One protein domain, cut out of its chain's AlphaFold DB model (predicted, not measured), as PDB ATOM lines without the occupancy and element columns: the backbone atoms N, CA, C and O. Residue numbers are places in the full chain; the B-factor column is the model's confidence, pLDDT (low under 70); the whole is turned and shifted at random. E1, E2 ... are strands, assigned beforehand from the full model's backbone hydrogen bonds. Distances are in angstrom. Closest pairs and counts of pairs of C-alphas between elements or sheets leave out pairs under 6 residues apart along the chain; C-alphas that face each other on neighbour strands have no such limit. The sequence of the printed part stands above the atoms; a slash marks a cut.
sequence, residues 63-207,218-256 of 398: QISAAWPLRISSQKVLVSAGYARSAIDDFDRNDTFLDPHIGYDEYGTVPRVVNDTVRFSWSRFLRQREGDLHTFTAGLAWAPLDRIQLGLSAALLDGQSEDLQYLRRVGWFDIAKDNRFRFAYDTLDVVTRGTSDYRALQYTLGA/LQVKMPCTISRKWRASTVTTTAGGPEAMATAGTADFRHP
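Overview. This is residues 63 to 207 and 218 to 256 of the 398 residues of an uncharacterized protein of bacterium ADurb.Bin431 (UniProt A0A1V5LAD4). One long, twisted sheet is drawn out into a rod, with long strands E2, E3, E4 and E6 bending along its length and no named helix over either face. E1 lies beside E2 at one end and E5 beside E4 at the other, while E8 and E9 extend the sheet beyond E6. The printed part has 184 residues with nine named strands, E1 to E9 in chain order, in an antiparallel branched sheet; the class is all strand. It is extended, with a radius of gyration of the C-alphas of 26.2 A and spans of 88 by 37 by 22 A.

Along the chain. E1, residues 63 to 72, begins at C-alpha 63 (38.886, -65.374, 21.146). E2, residues 75 to 99, is 65.2 A long and bends by 82 degrees at residue 96. E3, residues 117 to 145, measures 76.5 A, and E4, residues 148 to 176, 73.5 A. E5 is residues 180 to 185; E6, residues 189 to 207, measures 54.3 A. E7 is residues 218 to 221, E8 residues 224 to 238, and E9, residues 241 to 255, ends at C-alpha 255 (33.944, -60.819, -0.774).

Arrangement. E1 to E5 form a meander, each strand the antiparallel neighbour of the one before. Between E1 and E2, N 64 and O 83 are within hydrogen-bond range at 2.9 A, and between E2 and E3, N 78 and O 141 are within hydrogen-bond range at 2.8 A. E3 lies on one side of E4, E5 and E6 on the other. E7 and E8 lie on one side of E6, E4 on the other.

Size, cuts and confidence. Residues 208 to 217 are not printed; C-alphas 207 and 218 are 5.2 A apart. The E2 to E3 link is long, and residues 102 to 116, 177 and 179 have pLDDT under 70.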
ATOM      1  N   GLN A  63      39.628 -64.195  21.578       96.88
ATOM      2  CA  GLN A  63      38.886 -65.374  21.146       96.88
ATOM      3  C   GLN A  63      38.378 -66.196  22.331       96.88
ATOM      4  O   GLN A  63      39.069 -66.350  23.335       96.88
ATOM      5  N   ILE A  64      37.182 -66.766  22.179       97.81
ATOM      6  CA  ILE A  64      36.671 -67.876  22.989       97.81
ATOM      7  C   ILE A  64      36.179 -68.942  22.020       97.81
ATOM      8  O   ILE A  64      35.478 -68.631  21.062       97.81
ATOM      9  N   SER A  65      36.504 -70.205  22.266       97.62
ATOM     10  CA  SER A  65      35.985 -71.314  21.469       97.62
ATOM     11  C   SER A  65      35.666 -72.516  22.338       97.62
ATOM     12  O   SER A  65      36.410 -72.833  23.263       97.62
ATOM     13  N   ALA A  66      34.582 -73.203  22.000       97.75
ATOM     14  CA  ALA A  66      34.164 -74.444  22.623       97.75
ATOM     15  C   ALA A  66      33.795 -75.460  21.543       97.75
ATOM     16  O   ALA A  66      33.204 -75.121  20.516       97.75
ATOM     17  N   ALA A  67      34.130 -76.720  21.792       97.00
ATOM     18  CA  ALA A  67      33.793 -77.836  20.927       97.00
ATOM     19  C   ALA A  67      33.258 -78.984  21.777       97.00
ATOM     20  O   ALA A  67      33.819 -79.304  22.824       97.00
ATOM     21  N   TRP A  68      32.179 -79.607  21.316       96.75
ATOM     22  CA  TRP A  68      31.535 -80.716  21.994       96.75
ATOM     23  C   TRP A  68      31.451 -81.923  21.053       96.75
ATOM     24  O   TRP A  68      30.748 -81.866  20.036       96.75
ATOM     25  N   PRO A  69      32.161 -83.024  21.352       94.94
ATOM     26  CA  PRO A  69      32.049 -84.244  20.573       94.94
ATOM     27  C   PRO A  69      30.714 -84.939  20.868       94.94
ATOM     28  O   PRO A  69      30.326 -85.143  22.016       94.94
ATOM     29  N   LEU A  70      30.022 -85.345  19.811       94.25
ATOM     30  CA  LEU A  70      28.776 -86.097  19.844       94.25
ATOM     31  C   LEU A  70      28.971 -87.442  19.135       94.25
ATOM     32  O   LEU A  70      29.704 -87.569  18.152       94.25
ATOM     33  N   ARG A  71      28.273 -88.466  19.622       90.31
ATOM     34  CA  ARG A  71      28.130 -89.739  18.911       90.31
ATOM     35  C   ARG A  71      26.671 -89.915  18.541       90.31
ATOM     36  O   ARG A  71      25.827 -90.043  19.422       90.31
ATOM     37  N   ILE A  72      26.387 -89.904  17.243       89.44
ATOM     38  CA  ILE A  72      25.053 -90.178  16.708       89.44
ATOM     39  C   ILE A  72      25.149 -91.528  16.002       89.44
ATOM     40  O   ILE A  72      25.722 -91.631  14.919       89.44
ATOM     41  N   SER A  73      24.633 -92.585  16.637       88.38
ATOM     42  CA  SER A  73      24.869 -93.971  16.205       88.38
ATOM     43  C   SER A  73      26.379 -94.287  16.142       88.38
ATOM     44  O   SER A  73      27.114 -93.981  17.082       88.38
ATOM     45  N   SER A  74      26.865 -94.880  15.050       86.25
ATOM     46  CA  SER A  74      28.287 -95.140  14.794       86.25
ATOM     47  C   SER A  74      29.072 -93.916  14.303       86.25
ATOM     48  O   SER A  74      30.286 -94.004  14.120       86.25
ATOM     49  N   GLN A  75      28.412 -92.773  14.088       89.56
ATOM     50  CA  GLN A  75      29.028 -91.590  13.492       89.56
ATOM     51  C   GLN A  75      29.652 -90.683  14.558       89.56
ATOM     52  O   GLN A  75      29.039 -90.373  15.584       89.56
ATOM     53  N   LYS A  76      30.879 -90.224  14.285       94.62
ATOM     54  CA  LYS A  76      31.595 -89.229  15.093       94.62
ATOM     55  C   LYS A  76      31.256 -87.842  14.553       94.62
ATOM     56  O   LYS A  76      31.631 -87.503  13.429       94.62
ATOM     57  N   VAL A  77      30.542 -87.065  15.357       96.00
ATOM     58  CA  VAL A  77      30.112 -85.703  15.034       96.00
ATOM     59  C   VAL A  77      30.698 -84.757  16.077       96.00
ATOM     60  O   VAL A  77      30.918 -85.144  17.219       96.00
ATOM     61  N   LEU A  78      30.986 -83.519  15.710       96.31
ATOM     62  CA  LEU A  78      31.422 -82.488  16.642       96.31
ATOM     63  C   LEU A  78      30.666 -81.208  16.331       96.31
ATOM     64  O   LEU A  78      30.579 -80.808  15.174       96.31
ATOM     65  N   VAL A  79      30.131 -80.577  17.367       97.88
ATOM     66  CA  VAL A  79      29.559 -79.233  17.275       97.88
ATOM     67  C   VAL A  79      30.514 -78.253  17.931       97.88
ATOM     68  O   VAL A  79      31.149 -78.578  18.931       97.88
ATOM     69  N   SER A  80      30.643 -77.060  17.371       97.94
ATOM     70  CA  SER A  80      31.514 -76.024  17.915       97.94
ATOM     71  C   SER A  80      30.840 -74.667  17.891       97.94
ATOM     72  O   SER A  80      30.076 -74.365  16.975       97.94
ATOM     73  N   ALA A  81      31.191 -73.833  18.857       98.44
ATOM     74  CA  ALA A  81      30.849 -72.424  18.879       98.44
ATOM     75  C   ALA A  81      32.104 -71.608  19.188       98.44
ATOM     76  O   ALA A  81      32.981 -72.050  19.933       98.44
ATOM     77  N   GLY A  82      32.194 -70.415  18.618       98.25
ATOM     78  CA  GLY A  82      33.321 -69.527  18.833       98.25
ATOM     79  C   GLY A  82      32.935 -68.064  18.726       98.25
ATOM     80  O   GLY A  82      31.995 -67.698  18.026       98.25
ATOM     81  N   TYR A  83      33.700 -67.242  19.419       98.38
ATOM     82  CA  TYR A  83      33.707 -65.796  19.335       98.38
ATOM     83  C   TYR A  83      35.135 -65.364  19.019       98.38
ATOM     84  O   TYR A  83      36.066 -65.855  19.658       98.38
ATOM     85  N   ALA A  84      35.307 -64.451  18.072       98.00
ATOM     86  CA  ALA A  84      36.574 -63.792  17.799       98.00
ATOM     87  C   ALA A  84      36.366 -62.282  17.656       98.00
ATOM     88  O   ALA A  84      35.357 -61.843  17.109       98.00
ATOM     89  N   ARG A  85      37.328 -61.494  18.129       96.25
ATOM     90  CA  ARG A  85      37.412 -60.047  17.923       96.25
ATOM     91  C   ARG A  85      38.532 -59.762  16.931       96.25
ATOM     92  O   ARG A  85      39.588 -60.382  16.982       96.25
ATOM     93  N   SER A  86      38.315 -58.832  16.017       94.31
ATOM     94  CA  SER A  86      39.328 -58.333  15.091       94.31
ATOM     95  C   SER A  86      39.286 -56.815  15.077       94.31
ATOM     96  O   SER A  86      38.215 -56.221  15.088       94.31
ATOM     97  N   ALA A  87      40.456 -56.190  15.078       93.19
ATOM     98  CA  ALA A  87      40.571 -54.745  14.999       93.19
ATOM     99  C   ALA A  87      40.209 -54.252  13.589       93.19
ATOM    100  O   ALA A  87      40.689 -54.808  12.602       93.19
ATOM    101  N   ILE A  88      39.414 -53.186  13.507       93.56
ATOM    102  CA  ILE A  88      39.378 -52.304  12.340       93.56
ATOM    103  C   ILE A  88      40.418 -51.213  12.592       93.56
ATOM    104  O   ILE A  88      40.315 -50.485  13.585       93.56
ATOM    105  N   ASP A  89      41.420 -51.138  11.727       92.44
ATOM    106  CA  ASP A  89      42.426 -50.075  11.690       92.44
ATOM    107  C   ASP A  89      42.780 -49.836  10.220       92.44
ATOM    108  O   ASP A  89      43.457 -50.643   9.588       92.44
ATOM    109  N   ASP A  90      42.219 -48.772   9.658       91.25
ATOM    110  CA  ASP A  90      42.568 -48.246   8.339       91.25
ATOM    111  C   ASP A  90      43.021 -46.808   8.556       91.25
ATOM    112  O   ASP A  90      42.266 -45.980   9.070       91.25
ATOM    113  N   PHE A  91      44.276 -46.536   8.231       91.12
ATOM    114  CA  PHE A  91      44.902 -45.254   8.480       91.12
ATOM    115  C   PHE A  91      45.766 -44.871   7.296       91.12
ATOM    116  O   PHE A  91      46.587 -45.660   6.834       91.12
ATOM    117  N   ASP A  92      45.592 -43.637   6.859       89.44
ATOM    118  CA  ASP A  92      46.364 -43.028   5.797       89.44
ATOM    119  C   ASP A  92      46.593 -41.557   6.137       89.44
ATOM    120  O   ASP A  92      45.709 -40.874   6.666       89.44
ATOM    121  N   ARG A  93      47.792 -41.063   5.851       89.19
ATOM    122  CA  ARG A  93      48.154 -39.661   6.022       89.19
ATOM    123  C   ARG A  93      49.099 -39.256   4.909       89.19
ATOM    124  O   ARG A  93      50.155 -39.854   4.734       89.19
ATOM    125  N   ASN A  94      48.752 -38.164   4.242       87.38
ATOM    126  CA  ASN A  94      49.574 -37.559   3.212       87.38
ATOM    127  C   ASN A  94      49.621 -36.042   3.422       87.38
ATOM    128  O   ASN A  94      48.673 -35.322   3.105       87.38
ATOM    129  N   ASP A  95      50.738 -35.548   3.951       87.50
ATOM    130  CA  ASP A  95      50.942 -34.113   4.186       87.50
ATOM    131  C   ASP A  95      51.324 -33.347   2.902       87.50
ATOM    132  O   ASP A  95      51.397 -32.117   2.915       87.50
ATOM    133  N   THR A  96      51.511 -34.062   1.790       84.81
ATOM    134  CA  THR A  96      51.962 -33.557   0.480       84.81
ATOM    135  C   THR A  96      50.906 -33.723  -0.619       84.81
ATOM    136  O   THR A  96      51.225 -33.703  -1.805       84.81
ATOM    137  N   PHE A  97      49.636 -33.898  -0.244       85.75
ATOM    138  CA  PHE A  97      48.554 -34.164  -1.191       85.75
ATOM    139  C   PHE A  97      48.344 -32.982  -2.152       85.75
ATOM    140  O   PHE A  97      48.079 -31.856  -1.714       85.75
ATOM    141  N   LEU A  98      48.437 -33.255  -3.458       84.19
ATOM    142  CA  LEU A  98      48.269 -32.278  -4.532       84.19
ATOM    143  C   LEU A  98      47.013 -32.562  -5.359       84.19
ATOM    144  O   LEU A  98      46.796 -33.697  -5.765       84.19
ATOM    145  N   ASP A  99      46.225 -31.525  -5.652       82.69
ATOM    146  CA  ASP A  99      45.011 -31.627  -6.474       82.69
ATOM    147  C   ASP A  99      44.933 -30.511  -7.548       82.69
ATOM    148  O   ASP A  99      44.838 -29.331  -7.183       82.69
ATOM    149  N   PRO A 100      44.986 -30.838  -8.858       76.81
ATOM    150  CA  PRO A 100      45.160 -32.189  -9.391       76.81
ATOM    151  C   PRO A 100      46.535 -32.762  -9.026       76.81
ATOM    152  O   PRO A 100      47.514 -32.022  -8.890       76.81
ATOM    153  N   HIS A 101      46.609 -34.085  -8.876       73.38
ATOM    154  CA  HIS A 101      47.881 -34.770  -8.662       73.38
ATOM    155  C   HIS A 101      48.800 -34.538  -9.860       73.38
ATOM    156  O   HIS A 101      48.417 -34.766 -11.005       73.38
ATOM    157  N   ILE A 102      50.034 -34.117  -9.594       68.19
ATOM    158  CA  ILE A 102      51.069 -34.027 -10.623       68.19
ATOM    159  C   ILE A 102      51.846 -35.345 -10.638       68.19
ATOM    160  O   ILE A 102      52.442 -35.749  -9.640       68.19
ATOM    161  N   GLY A 103      51.798 -36.084 -11.744       59.66
ATOM    162  CA  GLY A 103      52.321 -37.448 -11.743       59.66
ATOM    163  C   GLY A 103      52.390 -38.109 -13.110       59.66
ATOM    164  O   GLY A 103      51.979 -37.535 -14.110       59.66
ATOM    165  N   TYR A 104      52.967 -39.315 -13.117       49.69
ATOM    166  CA  TYR A 104      53.185 -40.194 -14.276       49.69
ATOM    167  C   TYR A 104      51.913 -40.385 -15.128       49.69
ATOM    168  O   TYR A 104      50.825 -40.107 -14.641       49.69
ATOM    169  N   ASP A 105      52.043 -40.900 -16.357       48.03
ATOM    170  CA  ASP A 105      51.006 -40.992 -17.413       48.03
ATOM    171  C   ASP A 105      49.559 -41.317 -16.961       48.03
ATOM    172  O   ASP A 105      48.611 -40.872 -17.603       48.03
ATOM    173  N   GLU A 106      49.366 -42.045 -15.853       53.38
ATOM    174  CA  GLU A 106      48.056 -42.360 -15.253       53.38
ATOM    175  C   GLU A 106      47.333 -41.163 -14.602       53.38
ATOM    176  O   GLU A 106      46.106 -41.167 -14.531       53.38
ATOM    177  N   TYR A 107      48.061 -40.137 -14.153       53.16
ATOM    178  CA  TYR A 107      47.523 -38.934 -13.495       53.16
ATOM    179  C   TYR A 107      47.531 -37.690 -14.401       53.16
ATOM    180  O   TYR A 107      47.026 -36.637 -14.018       53.16
ATOM    181  N   GLY A 108      48.055 -37.829 -15.623       52.97
ATOM    182  CA  GLY A 108      48.209 -36.746 -16.589       52.97
ATOM    183  C   GLY A 108      49.504 -35.954 -16.394       52.97
ATOM    184  O   GLY A 108      49.897 -35.592 -15.287       52.97
ATOM    185  N   THR A 109      50.183 -35.648 -17.500       56.50
ATOM    186  CA  THR A 109      51.364 -34.778 -17.488       56.50
ATOM    187  C   THR A 109      50.928 -33.323 -17.350       56.50
ATOM    188  O   THR A 109      50.031 -32.880 -18.068       56.50
ATOM    189  N   VAL A 110      51.590 -32.545 -16.486       59.72
ATOM    190  CA  VAL A 110      51.381 -31.089 -16.453       59.72
ATOM    191  C   VAL A 110      51.790 -30.522 -17.820       59.72
ATOM    192  O   VAL A 110      52.967 -30.618 -18.183       59.72
ATOM    193  N   PRO A 111      50.859 -29.960 -18.615       58.94
ATOM    194  CA  PRO A 111      51.196 -29.434 -19.928       58.94
ATOM    195  C   PRO A 111      52.136 -28.237 -19.776       58.94
ATOM    196  O   PRO A 111      52.045 -27.479 -18.810       58.94
ATOM    197  N   ARG A 112      53.033 -28.023 -20.749       61.19
ATOM    198  CA  ARG A 112      53.847 -26.801 -20.774       61.19
ATOM    199  C   ARG A 112      52.916 -25.594 -20.888       61.19
ATOM    200  O   ARG A 112      52.264 -25.407 -21.915       61.19
ATOM    201  N   VAL A 113      52.889 -24.768 -19.849       62.50
ATOM    202  CA  VAL A 113      51.976 -23.631 -19.766       62.50
ATOM    203  C   VAL A 113      52.607 -22.415 -20.451       62.50
ATOM    204  O   VAL A 113      53.516 -21.787 -19.909       62.50
ATOM    205  N   VAL A 114      52.162 -22.111 -21.676       57.44
ATOM    206  CA  VAL A 114      52.689 -20.981 -22.472       57.44
ATOM    207  C   VAL A 114      51.874 -19.701 -22.244       57.44
ATOM    208  O   VAL A 114      52.465 -18.659 -21.981       57.44
ATOM    209  N   ASN A 115      50.536 -19.780 -22.270       58.16
ATOM    210  CA  ASN A 115      49.646 -18.615 -22.113       58.16
ATOM    211  C   ASN A 115      48.607 -18.749 -20.985       58.16
ATOM    212  O   ASN A 115      48.160 -17.729 -20.466       58.16
ATOM    213  N   ASP A 116      48.231 -19.972 -20.605       68.38
ATOM    214  CA  ASP A 116      47.225 -20.213 -19.566       68.38
ATOM    215  C   ASP A 116      47.838 -20.180 -18.153       68.38
ATOM    216  O   ASP A 116      49.025 -19.917 -17.970       68.38
ATOM    217  N   THR A 117      47.021 -20.389 -17.122       73.50
ATOM    218  CA  THR A 117      47.489 -20.611 -15.747       73.50
ATOM    219  C   THR A 117      46.963 -21.953 -15.279       73.50
ATOM    220  O   THR A 117      45.760 -22.199 -15.354       73.50
ATOM    221  N   VAL A 118      47.852 -22.815 -14.792       80.00
ATOM    222  CA  VAL A 118      47.465 -24.081 -14.164       80.00
ATOM    223  C   VAL A 118      47.598 -23.930 -12.658       80.00
ATOM    224  O   VAL A 118      48.631 -23.465 -12.177       80.00
ATOM    225  N   ARG A 119      46.548 -24.309 -11.927       85.19
ATOM    226  CA  ARG A 119      46.498 -24.249 -10.468       85.19
ATOM    227  C   ARG A 119      46.534 -25.647  -9.871       85.19
ATOM    228  O   ARG A 119      45.772 -26.508 -10.298       85.19
ATOM    229  N   PHE A 120      47.342 -25.814  -8.832       85.44
ATOM    230  CA  PHE A 120      47.412 -27.021  -8.014       85.44
ATOM    231  C   PHE A 120      47.191 -26.655  -6.563       85.44
ATOM    232  O   PHE A 120      47.770 -25.703  -6.051       85.44
ATOM    233  N   SER A 121      46.366 -27.421  -5.887       89.38
ATOM    234  CA  SER A 121      46.079 -27.261  -4.477       89.38
ATOM    235  C   SER A 121      47.008 -28.137  -3.656       89.38
ATOM    236  O   SER A 121      47.119 -29.313  -3.968       89.38
ATOM    237  N   TRP A 122      47.601 -27.621  -2.585       90.12
ATOM    238  CA  TRP A 122      48.358 -28.418  -1.622       90.12
ATOM    239  C   TRP A 122      47.610 -28.527  -0.305       90.12
ATOM    240  O   TRP A 122      47.340 -27.520   0.354       90.12
ATOM    241  N   SER A 123      47.281 -29.756   0.079       91.50
ATOM    242  CA  SER A 123      46.573 -30.061   1.317       91.50
ATOM    243  C   SER A 123      47.317 -31.101   2.146       91.50
ATOM    244  O   SER A 123      48.059 -31.928   1.625       91.50
ATOM    245  N   ARG A 124      47.052 -31.093   3.451       92.25
ATOM    246  CA  ARG A 124      47.345 -32.205   4.349       92.25
ATOM    247  C   ARG A 124      46.098 -33.057   4.480       92.25
ATOM    248  O   ARG A 124      45.057 -32.567   4.927       92.25
ATOM    249  N   PHE A 125      46.212 -34.309   4.078       92.50
ATOM    250  CA  PHE A 125      45.149 -35.295   4.125       92.50
ATOM    251  C   PHE A 125      45.405 -36.301   5.244       92.50
ATOM    252  O   PHE A 125      46.535 -36.738   5.457       92.50
ATOM    253  N   LEU A 126      44.340 -36.698   5.931       94.31
ATOM    254  CA  LEU A 126      44.342 -37.854   6.813       94.31
ATOM    255  C   LEU A 126      43.010 -38.570   6.704       94.31
ATOM    256  O   LEU A 126      41.953 -37.934   6.731       94.31
ATOM    257  N   ARG A 127      43.071 -39.894   6.664       94.38
ATOM    258  CA  ARG A 127      41.942 -40.794   6.837       94.38
ATOM    259  C   ARG A 127      42.262 -41.750   7.968       94.38
ATOM    260  O   ARG A 127      43.336 -42.330   8.027       94.38
ATOM    261  N   GLN A 128      41.302 -41.935   8.851       95.62
ATOM    262  CA  GLN A 128      41.384 -42.866   9.953       95.62
ATOM    263  C   GLN A 128      40.035 -43.549  10.117       95.62
ATOM    264  O   GLN A 128      38.979 -42.916  10.099       95.62
ATOM    265  N   ARG A 129      40.086 -44.857  10.315       95.81
ATOM    266  CA  ARG A 129      38.951 -45.675  10.687       95.81
ATOM    267  C   ARG A 129      39.387 -46.659  11.749       95.81
ATOM    268  O   ARG A 129      40.215 -47.530  11.495       95.81
ATOM    269  N   GLU A 130      38.789 -46.537  12.923       96.88
ATOM    270  CA  GLU A 130      39.137 -47.357  14.074       96.88
ATOM    271  C   GLU A 130      37.900 -47.985  14.695       96.88
ATOM    272  O   GLU A 130      36.885 -47.327  14.899       96.88
ATOM    273  N   GLY A 131      37.980 -49.272  15.007       96.31
ATOM    274  CA  GLY A 131      36.858 -49.993  15.586       96.31
ATOM    275  C   GLY A 131      37.145 -51.465  15.798       96.31
ATOM    276  O   GLY A 131      38.303 -51.895  15.775       96.31
ATOM    277  N   ASP A 132      36.084 -52.242  15.965       96.38
ATOM    278  CA  ASP A 132      36.149 -53.677  16.210       96.38
ATOM    279  C   ASP A 132      35.106 -54.426  15.379       96.38
ATOM    280  O   ASP A 132      33.972 -53.982  15.211       96.38
ATOM    281  N   LEU A 133      35.504 -55.601  14.895       96.88
ATOM    282  CA  LEU A 133      34.639 -56.614  14.306       96.88
ATOM    283  C   LEU A 133      34.562 -57.810  15.248       96.88
ATOM    284  O   LEU A 133      35.578 -58.363  15.671       96.88
ATOM    285  N   HIS A 134      33.346 -58.244  15.527       98.00
ATOM    286  CA  HIS A 134      33.022 -59.426  16.301       98.00
ATOM    287  C   HIS A 134      32.532 -60.518  15.355       98.00
ATOM    288  O   HIS A 134      31.624 -60.311  14.554       98.00
ATOM    289  N   THR A 135      33.138 -61.696  15.443       98.38
ATOM    290  CA  THR A 135      32.781 -62.861  14.635       98.38
ATOM    291  C   THR A 135      32.268 -63.968  15.539       98.38
ATOM    292  O   THR A 135      33.018 -64.525  16.339       98.38
ATOM    293  N   PHE A 136      30.996 -64.320  15.386       98.50
ATOM    294  CA  PHE A 136      30.353 -65.425  16.090       98.50
ATOM    295  C   PHE A 136      30.228 -66.608  15.142       98.50
ATOM    296  O   PHE A 136      29.527 -66.527  14.136       98.50
ATOM    297  N   THR A 137      30.910 -67.706  15.445       98.50
ATOM    298  CA  THR A 137      30.975 -68.887  14.579       98.50
ATOM    299  C   THR A 137      30.247 -70.057  15.215       98.50
ATOM    300  O   THR A 137      30.490 -70.377  16.376       98.50
ATOM    301  N   ALA A 138      29.416 -70.744  14.438       98.62
ATOM    302  CA  ALA A 138      28.899 -72.068  14.753       98.62
ATOM    303  C   ALA A 138      29.420 -73.066  13.715       98.62
ATOM    304  O   ALA A 138      29.462 -72.766  12.523       98.62
ATOM    305  N   GLY A 139      29.833 -74.248  14.164       98.19
ATOM    306  CA  GLY A 139      30.440 -75.264  13.311       98.19
ATOM    307  C   GLY A 139      29.915 -76.662  13.590       98.19
ATOM    308  O   GLY A 139      29.534 -76.994  14.713       98.19
ATOM    309  N   LEU A 140      29.922 -77.477  12.543       98.12
ATOM    310  CA  LEU A 140      29.632 -78.898  12.559       98.12
ATOM    311  C   LEU A 140      30.774 -79.615  11.844       98.12
ATOM    312  O   LEU A 140      31.119 -79.267  10.717       98.12
ATOM    313  N   ALA A 141      31.332 -80.639  12.474       97.31
ATOM    314  CA  ALA A 141      32.278 -81.541  11.844       97.31
ATOM    315  C   ALA A 141      31.779 -82.981  11.920       97.31
ATOM    316  O   ALA A 141      31.139 -83.395  12.886       97.31
ATOM    317  N   TRP A 142      32.091 -83.752  10.889       96.81
ATOM    318  CA  TRP A 142      31.700 -85.142  10.738       96.81
ATOM    319  C   TRP A 142      32.889 -85.950  10.230       96.81
ATOM    320  O   TRP A 142      33.564 -85.542   9.287       96.81
ATOM    321  N   ALA A 143      33.158 -87.094  10.854       95.44
ATOM    322  CA  ALA A 143      34.178 -88.029  10.395       95.44
ATOM    323  C   ALA A 143      33.508 -89.272   9.778       95.44
ATOM    324  O   ALA A 143      33.261 -90.236  10.507       95.44
ATOM    325  N   PRO A 144      33.193 -89.261   8.464       90.88
ATOM    326  CA  PRO A 144      32.594 -90.411   7.775       90.88
ATOM    327  C   PRO A 144      33.499 -91.644   7.763       90.88
ATOM    328  O   PRO A 144      33.022 -92.774   7.696       90.88
ATOM    329  N   LEU A 145      34.812 -91.419   7.781       91.62
ATOM    330  CA  LEU A 145      35.857 -92.434   7.740       91.62
ATOM    331  C   LEU A 145      36.940 -92.033   8.740       91.62
ATOM    332  O   LEU A 145      37.156 -90.847   8.975       91.62
ATOM    333  N   ASP A 146      37.685 -92.992   9.287       88.12
ATOM    334  CA  ASP A 146      38.693 -92.679  10.313       88.12
ATOM    335  C   ASP A 146      39.801 -91.729   9.823       88.12
ATOM    336  O   ASP A 146      40.404 -91.012  10.620       88.12
ATOM    337  N   ARG A 147      40.038 -91.688   8.507       95.06
ATOM    338  CA  ARG A 147      41.047 -90.830   7.872       95.06
ATOM    339  C   ARG A 147      40.487 -89.545   7.272       95.06
ATOM    340  O   ARG A 147      41.285 -88.723   6.848       95.06
ATOM    341  N   ILE A 148      39.168 -89.371   7.192       96.00
ATOM    342  CA  ILE A 148      38.548 -88.219   6.521       96.00
ATOM    343  C   ILE A 148      37.622 -87.514   7.501       96.00
ATOM    344  O   ILE A 148      36.714 -88.121   8.064       96.00
ATOM    345  N   GLN A 149      37.841 -86.216   7.678       97.25
ATOM    346  CA  GLN A 149      36.981 -85.341   8.464       97.25
ATOM    347  C   GLN A 149      36.470 -84.228   7.559       97.25
ATOM    348  O   GLN A 149      37.241 -83.642   6.805       97.25
ATOM    349  N   LEU A 150      35.177 -83.953   7.630       98.12
ATOM    350  CA  LEU A 150      34.503 -82.896   6.891       98.12
ATOM    351  C   LEU A 150      33.954 -81.881   7.887       98.12
ATOM    352  O   LEU A 150      33.541 -82.253   8.984       98.12
ATOM    353  N   GLY A 151      33.950 -80.610   7.511       97.88
ATOM    354  CA  GLY A 151      33.486 -79.512   8.345       97.88
ATOM    355  C   GLY A 151      32.641 -78.520   7.560       97.88
ATOM    356  O   GLY A 151      32.903 -78.253   6.388       97.88
ATOM    357  N   LEU A 152      31.648 -77.959   8.234       98.38
ATOM    358  CA  LEU A 152      30.858 -76.820   7.791       98.38
ATOM    359  C   LEU A 152      30.779 -75.830   8.950       98.38
ATOM    360  O   LEU A 152      30.524 -76.226  10.087       98.38
ATOM    361  N   SER A 153      30.946 -74.544   8.674       98.44
ATOM    362  CA  SER A 153      30.654 -73.494   9.644       98.44
ATOM    363  C   SER A 153      29.902 -72.328   9.023       98.44
ATOM    364  O   SER A 153      29.968 -72.087   7.816       98.44
ATOM    365  N   ALA A 154      29.180 -71.615   9.881       98.62
ATOM    366  CA  ALA A 154      28.565 -70.333   9.598       98.62
ATOM    367  C   ALA A 154      29.086 -69.312  10.613       98.62
ATOM    368  O   ALA A 154      29.133 -69.599  11.812       98.62
ATOM    369  N   ALA A 155      29.478 -68.137  10.135       98.44
ATOM    370  CA  ALA A 155      30.024 -67.059  10.939       98.44
ATOM    371  C   ALA A 155      29.239 -65.766  10.699       98.44
ATOM    372  O   ALA A 155      29.148 -65.294   9.566       98.44
ATOM    373  N   LEU A 156      28.672 -65.203  11.765       98.50
ATOM    374  CA  LEU A 156      28.082 -63.869  11.767       98.50
ATOM    375  C   LEU A 156      29.166 -62.864  12.152       98.50
ATOM    376  O   LEU A 156      29.706 -62.941  13.255       98.50
ATOM    377  N   LEU A 157      29.451 -61.935  11.250       98.12
ATOM    378  CA  LEU A 157      30.320 -60.793  11.483       98.12
ATOM    379  C   LEU A 157      29.452 -59.569  11.762       98.12
ATOM    380  O   LEU A 157      28.511 -59.302  11.014       98.12
ATOM    381  N   ASP A 158      29.770 -58.856  12.832       98.12
ATOM    382  CA  ASP A 158      29.080 -57.652  13.286       98.12
ATOM    383  C   ASP A 158      30.094 -56.717  13.946       98.12
ATOM    384  O   ASP A 158      30.980 -57.182  14.661       98.12
ATOM    385  N   GLY A 159      30.017 -55.417  13.702       97.69
ATOM    386  CA  GLY A 159      30.950 -54.493  14.333       97.69
ATOM    387  C   GLY A 159      30.775 -53.057  13.897       97.69
ATOM    388  O   GLY A 159      29.927 -52.744  13.062       97.69
ATOM    389  N   GLN A 160      31.578 -52.181  14.487       97.94
ATOM    390  CA  GLN A 160      31.453 -50.741  14.311       97.94
ATOM    391  C   GLN A 160      32.823 -50.075  14.242       97.94
ATOM    392  O   GLN A 160      33.775 -50.557  14.858       97.94
ATOM    393  N   SER A 161      32.906 -48.952  13.530       98.00
ATOM    394  CA  SER A 161      34.061 -48.055  13.550       98.00
ATOM    395  C   SER A 161      33.666 -46.597  13.722       98.00
ATOM    396  O   SER A 161      32.584 -46.172  13.309       98.00
ATOM    397  N   GLU A 162      34.590 -45.831  14.285       98.00
ATOM    398  CA  GLU A 162      34.642 -44.381  14.177       98.00
ATOM    399  C   GLU A 162      35.470 -44.012  12.946       98.00
ATOM    400  O   GLU A 162      36.572 -44.524  12.741       98.00
ATOM    401  N   ASP A 163      34.913 -43.132  12.122       97.00
ATOM    402  CA  ASP A 163      35.516 -42.653  10.888       97.00
ATOM    403  C   ASP A 163      35.915 -41.184  11.065       97.00
ATOM    404  O   ASP A 163      35.103 -40.344  11.465       97.00
ATOM    405  N   LEU A 164      37.157 -40.859  10.722       96.94
ATOM    406  CA  LEU A 164      37.678 -39.502  10.672       96.94
ATOM    407  C   LEU A 164      38.394 -39.300   9.343       96.94
ATOM    408  O   LEU A 164      39.266 -40.072   8.961       96.94
ATOM    409  N   GLN A 165      38.065 -38.215   8.665       96.56
ATOM    410  CA  GLN A 165      38.840 -37.722   7.544       96.56
ATOM    411  C   GLN A 165      39.030 -36.223   7.718       96.56
ATOM    412  O   GLN A 165      38.091 -35.521   8.099       96.56
ATOM    413  N   TYR A 166      40.224 -35.720   7.430       95.38
ATOM    414  CA  TYR A 166      40.402 -34.294   7.223       95.38
ATOM    415  C   TYR A 166      41.213 -34.010   5.967       95.38
ATOM    416  O   TYR A 166      42.099 -34.772   5.580       95.38
ATOM    417  N   LEU A 167      40.901 -32.879   5.354       95.12
ATOM    418  CA  LEU A 167      41.656 -32.266   4.279       95.12
ATOM    419  C   LEU A 167      41.870 -30.807   4.674       95.12
ATOM    420  O   LEU A 167      40.958 -29.987   4.569       95.12
ATOM    421  N   ARG A 168      43.075 -30.492   5.146       94.69
ATOM    422  CA  ARG A 168      43.454 -29.128   5.508       94.69
ATOM    423  C   ARG A 168      44.300 -28.533   4.404       94.69
ATOM    424  O   ARG A 168      45.431 -28.970   4.191       94.69
ATOM    425  N   ARG A 169      43.774 -27.536   3.712       93.62
ATOM    426  CA  ARG A 169      44.511 -26.825   2.681       93.62
ATOM    427  C   ARG A 169      45.626 -26.001   3.312       93.62
ATOM    428  O   ARG A 169      45.416 -25.309   4.302       93.62
ATOM    429  N   VAL A 170      46.814 -26.109   2.734       91.75
ATOM    430  CA  VAL A 170      47.950 -25.238   3.043       91.75
ATOM    431  C   VAL A 170      47.920 -24.033   2.107       91.75
ATOM    432  O   VAL A 170      48.038 -22.894   2.547       91.75
ATOM    433  N   GLY A 171      47.707 -24.277   0.815       91.19
ATOM    434  CA  GLY A 171      47.602 -23.226  -0.188       91.19
ATOM    435  C   GLY A 171      47.445 -23.782  -1.596       91.19
ATOM    436  O   GLY A 171      47.141 -24.961  -1.781       91.19
ATOM    437  N   TRP A 172      47.679 -22.944  -2.596       90.06
ATOM    438  CA  TRP A 172      47.736 -23.348  -3.994       90.06
ATOM    439  C   TRP A 172      48.979 -22.794  -4.690       90.06
ATOM    440  O   TRP A 172      49.474 -21.710  -4.374       90.06
ATOM    441  N   PHE A 173      49.451 -23.547  -5.675       86.06
ATOM    442  CA  PHE A 173      50.489 -23.167  -6.616       86.06
ATOM    443  C   PHE A 173      49.845 -22.791  -7.946       86.06
ATOM    444  O   PHE A 173      49.057 -23.564  -8.486       86.06
ATOM    445  N   ASP A 174      50.206 -21.635  -8.491       85.19
ATOM    446  CA  ASP A 174      49.880 -21.245  -9.859       85.19
ATOM    447  C   ASP A 174      51.140 -21.336 -10.728       85.19
ATOM    448  O   ASP A 174      52.186 -20.800 -10.356       85.19
ATOM    449  N   ILE A 175      51.024 -21.981 -11.891       79.81
ATOM    450  CA  ILE A 175      52.059 -22.044 -12.926       79.81
ATOM    451  C   ILE A 175      51.576 -21.283 -14.160       79.81
ATOM    452  O   ILE A 175      50.536 -21.624 -14.723       79.81
ATOM    453  N   ALA A 176      52.334 -20.278 -14.603       78.00
ATOM    454  CA  ALA A 176      52.029 -19.488 -15.802       78.00
ATOM    455  C   ALA A 176      53.307 -18.963 -16.487       78.00
ATOM    456  O   ALA A 176      54.391 -19.066 -15.925       78.00
ATOM    457  N   LYS A 177      53.187 -18.361 -17.682       69.31
ATOM    458  CA  LYS A 177      54.245 -17.566 -18.356       69.31
ATOM    459  C   LYS A 177      55.641 -18.221 -18.368       69.31
ATOM    460  O   LYS A 177      56.550 -17.727 -17.707       69.31
ATOM    461  N   ASP A 178      55.830 -19.302 -19.125       70.56
ATOM    462  CA  ASP A 178      57.092 -20.070 -19.152       70.56
ATOM    463  C   ASP A 178      57.456 -20.702 -17.790       70.56
ATOM    464  O   ASP A 178      58.601 -20.648 -17.340       70.56
ATOM    465  N   ASN A 179      56.472 -21.349 -17.153       69.06
ATOM    466  CA  ASN A 179      56.618 -22.099 -15.895       69.06
ATOM    467  C   ASN A 179      57.089 -21.266 -14.686       69.06
ATOM    468  O   ASN A 179      57.840 -21.746 -13.838       69.06
ATOM    469  N   ARG A 180      56.633 -20.017 -14.597       75.44
ATOM    470  CA  ARG A 180      56.748 -19.171 -13.404       75.44
ATOM    471  C   ARG A 180      55.759 -19.619 -12.352       75.44
ATOM    472  O   ARG A 180      54.643 -20.007 -12.689       75.44
ATOM    473  N   PHE A 181      56.181 -19.539 -11.098       78.81
ATOM    474  CA  PHE A 181      55.414 -20.017  -9.959       78.81
ATOM    475  C   PHE A 181      54.943 -18.870  -9.076       78.81
ATOM    476  O   PHE A 181      55.638 -17.872  -8.881       78.81
ATOM    477  N   ARG A 182      53.769 -19.069  -8.494       83.50
ATOM    478  CA  ARG A 182      53.250 -18.291  -7.377       83.50
ATOM    479  C   ARG A 182      52.638 -19.250  -6.371       83.50
ATOM    480  O   ARG A 182      51.885 -20.135  -6.765       83.50
ATOM    481  N   PHE A 183      52.913 -19.039  -5.092       86.75
ATOM    482  CA  PHE A 183      52.208 -19.713  -4.007       86.75
ATOM    483  C   PHE A 183      51.249 -18.736  -3.332       86.75
ATOM    484  O   PHE A 183      51.592 -17.567  -3.152       86.75
ATOM    485  N   ALA A 184      50.065 -19.203  -2.939       89.56
ATOM    486  CA  ALA A 184      49.250 -18.468  -1.986       89.56
ATOM    487  C   ALA A 184      48.580 -19.388  -0.964       89.56
ATOM    488  O   ALA A 184      48.108 -20.470  -1.305       89.56
ATOM    489  N   TYR A 185      48.522 -18.921   0.278       90.19
ATOM    490  CA  TYR A 185      47.849 -19.561   1.394       90.19
ATOM    491  C   TYR A 185      46.332 -19.615   1.194       90.19
ATOM    492  O   TYR A 185      45.716 -18.703   0.640       90.19
ATOM    493  N   ASP A 186      45.738 -20.680   1.719       90.88
ATOM    494  CA  ASP A 186      44.301 -20.940   1.729       90.88
ATOM    495  C   ASP A 186      43.914 -21.429   3.130       90.88
ATOM    496  O   ASP A 186      44.723 -22.019   3.847       90.88
ATOM    497  N   THR A 187      42.682 -21.157   3.536       86.38
ATOM    498  CA  THR A 187      42.146 -21.503   4.853       86.38
ATOM    499  C   THR A 187      41.121 -22.634   4.796       86.38
ATOM    500  O   THR A 187      40.446 -22.867   5.797       86.38
ATOM    501  N   LEU A 188      40.936 -23.288   3.643       93.31
ATOM    502  CA  LEU A 188      40.007 -24.407   3.508       93.31
ATOM    503  C   LEU A 188      40.382 -25.543   4.476       93.31
ATOM    504  O   LEU A 188      41.430 -26.170   4.337       93.31
ATOM    505  N   ASP A 189      39.500 -25.845   5.425       95.75
ATOM    506  CA  ASP A 189      39.612 -27.013   6.307       95.75
ATOM    507  C   ASP A 189      38.325 -27.831   6.210       95.75
ATOM    508  O   ASP A 189      37.245 -27.347   6.555       95.75
ATOM    509  N   VAL A 190      38.430 -29.056   5.704       96.75
ATOM    510  CA  VAL A 190      37.308 -29.988   5.585       96.75
ATOM    511  C   VAL A 190      37.523 -31.113   6.576       96.75
ATOM    512  O   VAL A 190      38.494 -31.856   6.467       96.75
ATOM    513  N   VAL A 191      36.600 -31.272   7.521       97.56
ATOM    514  CA  VAL A 191      36.644 -32.341   8.523       97.56
ATOM    515  C   VAL A 191      35.368 -33.159   8.442       97.56
ATOM    516  O   VAL A 191      34.285 -32.659   8.738       97.56
ATOM    517  N   THR A 192      35.501 -34.438   8.113       97.38
ATOM    518  CA  THR A 192      34.410 -35.411   8.115       97.38
ATOM    519  C   THR A 192      34.576 -36.351   9.302       97.38
ATOM    520  O   THR A 192      35.602 -37.013   9.444       97.38
ATOM    521  N   ARG A 193      33.562 -36.423  10.167       98.12
ATOM    522  CA  ARG A 193      33.496 -37.372  11.289       98.12
ATOM    523  C   ARG A 193      32.256 -38.228  11.171       98.12
ATOM    524  O   ARG A 193      31.184 -37.699  10.887       98.12
ATOM    525  N   GLY A 194      32.372 -39.518  11.434       97.12
ATOM    526  CA  GLY A 194      31.247 -40.423  11.302       97.12
ATOM    527  C   GLY A 194      31.414 -41.732  12.044       97.12
ATOM    528  O   GLY A 194      32.406 -41.966  12.727       97.12
ATOM    529  N   THR A 195      30.414 -42.584  11.884       98.06
ATOM    530  CA  THR A 195      30.449 -43.970  12.334       98.06
ATOM    531  C   THR A 195      30.008 -44.892  11.211       98.06
ATOM    532  O   THR A 195      29.205 -44.512  10.349       98.06
ATOM    533  N   SER A 196      30.529 -46.115  11.234       97.56
ATOM    534  CA  SER A 196      30.160 -47.178  10.305       97.56
ATOM    535  C   SER A 196      29.780 -48.447  11.050       97.56
ATOM    536  O   SER A 196      30.530 -48.899  11.904       97.56
ATOM    537  N   ASP A 197      28.645 -49.033  10.683       98.25
ATOM    538  CA  ASP A 197      28.169 -50.339  11.131       98.25
ATOM    539  C   ASP A 197      28.448 -51.384  10.042       98.25
ATOM    540  O   ASP A 197      28.083 -51.178   8.880       98.25
ATOM    541  N   TYR A 198      29.045 -52.517  10.407       97.75
ATOM    542  CA  TYR A 198      29.425 -53.604   9.503       97.75
ATOM    543  C   TYR A 198      28.663 -54.879   9.822       97.75
ATOM    544  O   TYR A 198      28.520 -55.242  10.989       97.75
ATOM    545  N   ARG A 199      28.234 -55.607   8.786       98.31
ATOM    546  CA  ARG A 199      27.603 -56.916   8.961       98.31
ATOM    547  C   ARG A 199      27.863 -57.861   7.797       98.31
ATOM    548  O   ARG A 199      27.794 -57.451   6.643       98.31
ATOM    549  N   ALA A 200      28.087 -59.140   8.096       98.19
ATOM    550  CA  ALA A 200      28.159 -60.196   7.088       98.19
ATOM    551  C   ALA A 200      27.761 -61.562   7.661       98.19
ATOM    552  O   ALA A 200      27.886 -61.808   8.860       98.19
ATOM    553  N   LEU A 201      27.324 -62.473   6.791       98.44
ATOM    554  CA  LEU A 201      27.170 -63.891   7.108       98.44
ATOM    555  C   LEU A 201      28.056 -64.695   6.158       98.44
ATOM    556  O   LEU A 201      27.882 -64.633   4.943       98.44
ATOM    557  N   GLN A 202      29.012 -65.433   6.712       98.00
ATOM    558  CA  GLN A 202      29.995 -66.197   5.951       98.00
ATOM    559  C   GLN A 202      29.843 -67.692   6.216       98.00
ATOM    560  O   GLN A 202      29.666 -68.111   7.357       98.00
ATOM    561  N   TYR A 203      29.981 -68.501   5.169       98.44
ATOM    562  CA  TYR A 203      29.988 -69.957   5.271       98.44
ATOM    563  C   TYR A 203      31.356 -70.510   4.897       98.44
ATOM    564  O   TYR A 203      31.994 -70.024   3.963       98.44
ATOM    565  N   THR A 204      31.806 -71.540   5.608       98.50
ATOM    566  CA  THR A 204      33.083 -72.206   5.330       98.50
ATOM    567  C   THR A 204      32.892 -73.709   5.259       98.50
ATOM    568  O   THR A 204      32.259 -74.301   6.130       98.50
ATOM    569  N   LEU A 205      33.474 -74.326   4.237       98.62
ATOM    570  CA  LEU A 205      33.587 -75.770   4.084       98.62
ATOM    571  C   LEU A 205      35.027 -76.193   4.358       98.62
ATOM    572  O   LEU A 205      35.968 -75.492   3.986       98.62
ATOM    573  N   GLY A 206      35.205 -77.343   4.996       98.19
ATOM    574  CA  GLY A 206      36.516 -77.890   5.316       98.19
ATOM    575  C   GLY A 206      36.588 -79.393   5.095       98.19
ATOM    576  O   GLY A 206      35.611 -80.112   5.303       98.19
ATOM    577  N   ALA A 207      37.765 -79.870   4.713       98.31
ATOM    578  CA  ALA A 207      38.101 -81.283   4.661       98.31
ATOM    579  C   ALA A 207      39.503 -81.501   5.237       98.31
ATOM    580  O   ALA A 207      40.405 -80.695   5.016       98.31
ATOM    581  N   LEU A 218      42.027 -78.891   3.498       98.31
ATOM    582  CA  LEU A 218      41.454 -77.963   2.531       98.31
ATOM    583  C   LEU A 218      40.346 -77.177   3.226       98.31
ATOM    584  O   LEU A 218      39.500 -77.760   3.905       98.31
ATOM    585  N   GLN A 219      40.320 -75.868   3.020       98.44
ATOM    586  CA  GLN A 219      39.239 -74.993   3.440       98.44
ATOM    587  C   GLN A 219      38.795 -74.125   2.264       98.44
ATOM    588  O   GLN A 219      39.621 -73.575   1.538       98.44
ATOM    589  N   VAL A 220      37.482 -73.976   2.109       98.56
ATOM    590  CA  VAL A 220      36.865 -73.061   1.149       98.56
ATOM    591  C   VAL A 220      35.912 -72.153   1.909       98.56
ATOM    592  O   VAL A 220      34.911 -72.618   2.459       98.56
ATOM    593  N   LYS A 221      36.215 -70.857   1.955       98.25
ATOM    594  CA  LYS A 221      35.278 -69.845   2.447       98.25
ATOM    595  C   LYS A 221      34.429 -69.391   1.272       98.25
ATOM    596  O   LYS A 221      34.966 -68.894   0.285       98.25
ATOM    597  N   MET A 222      33.122 -69.595   1.368       98.12
ATOM    598  CA  MET A 222      32.189 -69.232   0.306       98.12
ATOM    599  C   MET A 222      32.124 -67.703   0.157       98.12
ATOM    600  O   MET A 222      32.314 -67.003   1.159       98.12
ATOM    601  N   PRO A 223      31.833 -67.186  -1.053       96.94
ATOM    602  CA  PRO A 223      31.601 -65.762  -1.252       96.94
ATOM    603  C   PRO A 223      30.525 -65.236  -0.301       96.94
ATOM    604  O   PRO A 223      29.538 -65.925  -0.025       96.94
ATOM    605  N   CYS A 224      30.700 -64.014   0.188       97.00
ATOM    606  CA  CYS A 224      29.715 -63.336   1.023       97.00
ATOM    607  C   CYS A 224      29.699 -61.834   0.737       97.00
ATOM    608  O   CYS A 224      30.615 -61.299   0.117       97.00
ATOM    609  N   THR A 225      28.660 -61.150   1.207       97.44
ATOM    610  CA  THR A 225      28.585 -59.689   1.148       97.44
ATOM    611  C   THR A 225      28.827 -59.121   2.539       97.44
ATOM    612  O   THR A 225      28.163 -59.517   3.499       97.44
ATOM    613  N   ILE A 226      29.782 -58.198   2.637       96.12
ATOM    614  CA  ILE A 226      30.003 -57.364   3.816       96.12
ATOM    615  C   ILE A 226      29.276 -56.047   3.568       96.12
ATOM    616  O   ILE A 226      29.695 -55.252   2.729       96.12
ATOM    617  N   SER A 227      28.194 -55.819   4.303       97.06
ATOM    618  CA  SER A 227      27.421 -54.584   4.228       97.06
ATOM    619  C   SER A 227      27.929 -53.575   5.245       97.06
ATOM    620  O   SER A 227      28.065 -53.895   6.428       97.06
ATOM    621  N   ARG A 228      28.153 -52.342   4.794       95.56
ATOM    622  CA  ARG A 228      28.505 -51.180   5.613       95.56
ATOM    623  C   ARG A 228      27.371 -50.165   5.564       95.56
ATOM    624  O   ARG A 228      26.970 -49.742   4.483       95.56
ATOM    625  N   LYS A 229      26.894 -49.715   6.723       96.62
ATOM    626  CA  LYS A 229      26.001 -48.553   6.858       96.62
ATOM    627  C   LYS A 229      26.760 -47.448   7.565       96.62
ATOM    628  O   LYS A 229      27.288 -47.692   8.640       96.62
ATOM    629  N   TRP A 230      26.821 -46.258   6.987       95.38
ATOM    630  CA  TRP A 230      27.618 -45.169   7.546       95.38
ATOM    631  C   TRP A 230      26.804 -43.889   7.696       95.38
ATOM    632  O   TRP A 230      25.833 -43.651   6.973       95.38
ATOM    633  N   ARG A 231      27.202 -43.071   8.669       96.94
ATOM    634  CA  ARG A 231      26.661 -41.730   8.922       96.94
ATOM    635  C   ARG A 231      27.818 -40.803   9.233       96.94
ATOM    636  O   ARG A 231      28.663 -41.158  10.046       96.94
ATOM    637  N   ALA A 232      27.843 -39.632   8.617       96.69
ATOM    638  CA  ALA A 232      28.917 -38.671   8.795       96.69
ATOM    639  C   ALA A 232      28.407 -37.227   8.831       96.69
ATOM    640  O   ALA A 232      27.379 -36.887   8.246       96.69
ATOM    641  N   SER A 233      29.157 -36.372   9.514       97.44
ATOM    642  CA  SER A 233      29.032 -34.920   9.484       97.44
ATOM    643  C   SER A 233      30.318 -34.346   8.910       97.44
ATOM    644  O   SER A 233      31.400 -34.622   9.431       97.44
ATOM    645  N   THR A 234      30.194 -33.574   7.839       97.44
ATOM    646  CA  THR A 234      31.303 -32.864   7.204       97.44
ATOM    647  C   THR A 234      31.186 -31.390   7.533       97.44
ATOM    648  O   THR A 234      30.151 -30.785   7.269       97.44
ATOM    649  N   VAL A 235      32.240 -30.825   8.112       97.69
ATOM    650  CA  VAL A 235      32.369 -29.393   8.374       97.69
ATOM    651  C   VAL A 235      33.412 -28.832   7.424       97.69
ATOM    652  O   VAL A 235      34.570 -29.239   7.480       97.69
ATOM    653  N   THR A 236      33.000 -27.897   6.578       96.88
ATOM    654  CA  THR A 236      33.864 -27.162   5.656       96.88
ATOM    655  C   THR A 236      34.046 -25.754   6.194       96.88
ATOM    656  O   THR A 236      33.092 -24.989   6.279       96.88
ATOM    657  N   THR A 237      35.270 -25.401   6.566       95.50
ATOM    658  CA  THR A 237      35.625 -24.059   7.031       95.50
ATOM    659  C   THR A 237      36.333 -23.321   5.912       95.50
ATOM    660  O   THR A 237      37.329 -23.806   5.387       95.50
ATOM    661  N   THR A 238      35.823 -22.147   5.552       91.19
ATOM    662  CA  THR A 238      36.456 -21.231   4.592       91.19
ATOM    663  C   THR A 238      36.609 -19.846   5.220       91.19
ATOM    664  O   THR A 238      36.196 -19.624   6.360       91.19
ATOM    665  N   ALA A 239      37.142 -18.877   4.470       85.38
ATOM    666  CA  ALA A 239      37.174 -17.476   4.895       85.38
ATOM    667  C   ALA A 239      35.775 -16.903   5.222       85.38
ATOM    668  O   ALA A 239      35.668 -15.966   6.011       85.38
ATOM    669  N   GLY A 240      34.704 -17.465   4.644       87.69
ATOM    670  CA  GLY A 240      33.317 -17.075   4.922       87.69
ATOM    671  C   GLY A 240      32.737 -17.651   6.220       87.69
ATOM    672  O   GLY A 240      31.638 -17.264   6.609       87.69
ATOM    673  N   GLY A 241      33.464 -18.546   6.897       90.94
ATOM    674  CA  GLY A 241      33.015 -19.264   8.089       90.94
ATOM    675  C   GLY A 241      32.809 -20.769   7.854       90.94
ATOM    676  O   GLY A 241      33.077 -21.274   6.759       90.94
ATOM    677  N   PRO A 242      32.395 -21.506   8.900       94.56
ATOM    678  CA  PRO A 242      32.141 -22.939   8.825       94.56
ATOM    679  C   PRO A 242      30.723 -23.257   8.330       94.56
ATOM    680  O   PRO A 242      29.739 -22.715   8.830       94.56
ATOM    681  N   GLU A 243      30.622 -24.221   7.421       96.12
ATOM    682  CA  GLU A 243      29.375 -24.840   6.974       96.12
ATOM    683  C   GLU A 243      29.386 -26.330   7.325       96.12
ATOM    684  O   GLU A 243      30.419 -26.989   7.216       96.12
ATOM    685  N   ALA A 244      28.247 -26.877   7.758       95.69
ATOM    686  CA  ALA A 244      28.132 -28.278   8.152       95.69
ATOM    687  C   ALA A 244      27.078 -29.010   7.316       95.69
ATOM    688  O   ALA A 244      25.973 -28.506   7.113       95.69
ATOM    689  N   MET A 245      27.397 -30.232   6.893       96.50
ATOM    690  CA  MET A 245      26.509 -31.105   6.131       96.50
ATOM    691  C   MET A 245      26.500 -32.511   6.727       96.50
ATOM    692  O   MET A 245      27.546 -33.140   6.894       96.50
ATOM    693  N   ALA A 246      25.306 -33.030   7.007       96.38
ATOM    694  CA  ALA A 246      25.116 -34.419   7.404       96.38
ATOM    695  C   ALA A 246      24.901 -35.303   6.171       96.38
ATOM    696  O   ALA A 246      24.141 -34.957   5.267       96.38
ATOM    697  N   THR A 247      25.546 -36.463   6.154       94.06
ATOM    698  CA  THR A 247      25.461 -37.456   5.080       94.06
ATOM    699  C   THR A 247      25.324 -38.855   5.670       94.06
ATOM    700  O   THR A 247      25.737 -39.121   6.800       94.06
ATOM    701  N   ALA A 248      24.700 -39.759   4.925       94.62
ATOM    702  CA  ALA A 248      24.572 -41.158   5.298       94.62
ATOM    703  C   ALA A 248      24.450 -42.009   4.037       94.62
ATOM    704  O   ALA A 248      23.980 -41.527   3.005       94.62
ATOM    705  N   GLY A 249      24.825 -43.279   4.134       92.56
ATOM    706  CA  GLY A 249      24.756 -44.182   2.996       92.56
ATOM    707  C   GLY A 249      25.035 -45.630   3.355       92.56
ATOM    708  O   GLY A 249      25.250 -45.991   4.517       92.56
ATOM    709  N   THR A 250      25.022 -46.467   2.321       92.94
ATOM    710  CA  THR A 250      25.332 -47.892   2.411       92.94
ATOM    711  C   THR A 250      26.315 -48.288   1.322       92.94
ATOM    712  O   THR A 250      26.217 -47.797   0.198       92.94
ATOM    713  N   ALA A 251      27.238 -49.182   1.647       91.75
ATOM    714  CA  ALA A 251      28.160 -49.777   0.692       91.75
ATOM    715  C   ALA A 251      28.212 -51.284   0.926       91.75
ATOM    716  O   ALA A 251      28.341 -51.719   2.072       91.75
ATOM    717  N   ASP A 252      28.134 -52.058  -0.148       93.75
ATOM    718  CA  ASP A 252      28.207 -53.512  -0.088       93.75
ATOM    719  C   ASP A 252      29.494 -53.978  -0.757       93.75
ATOM    720  O   ASP A 252      29.758 -53.680  -1.919       93.75
ATOM    721  N   PHE A 253      30.310 -54.726  -0.021       93.31
ATOM    722  CA  PHE A 253      31.500 -55.359  -0.565       93.31
ATOM    723  C   PHE A 253      31.250 -56.848  -0.793       93.31
ATOM    724  O   PHE A 253      31.014 -57.605   0.151       93.31
ATOM    725  N   ARG A 254      31.333 -57.283  -2.052       95.12
ATOM    726  CA  ARG A 254      31.270 -58.691  -2.447       95.12
ATOM    727  C   ARG A 254      32.632 -59.338  -2.217       95.12
ATOM    728  O   ARG A 254      33.534 -59.224  -3.044       95.12
ATOM    729  N   HIS A 255      32.766 -60.031  -1.094       95.44
ATOM    730  CA  HIS A 255      33.944 -60.819  -0.774       95.44
ATOM    731  C   HIS A 255      33.968 -62.082  -1.651       95.44
ATOM    732  O   HIS A 255      33.006 -62.860  -1.622       95.44
ATOM    733  N   PRO A 256      35.046 -62.328  -2.413       96.69
ATOM    734  CA  PRO A 256      35.140 -63.501  -3.273       96.69
ATOM    735  C   PRO A 256      35.336 -64.779  -2.449       96.69
ATOM    736  O   PRO A 256      35.514 -64.754  -1.228       96.69
TER     737      PRO A 256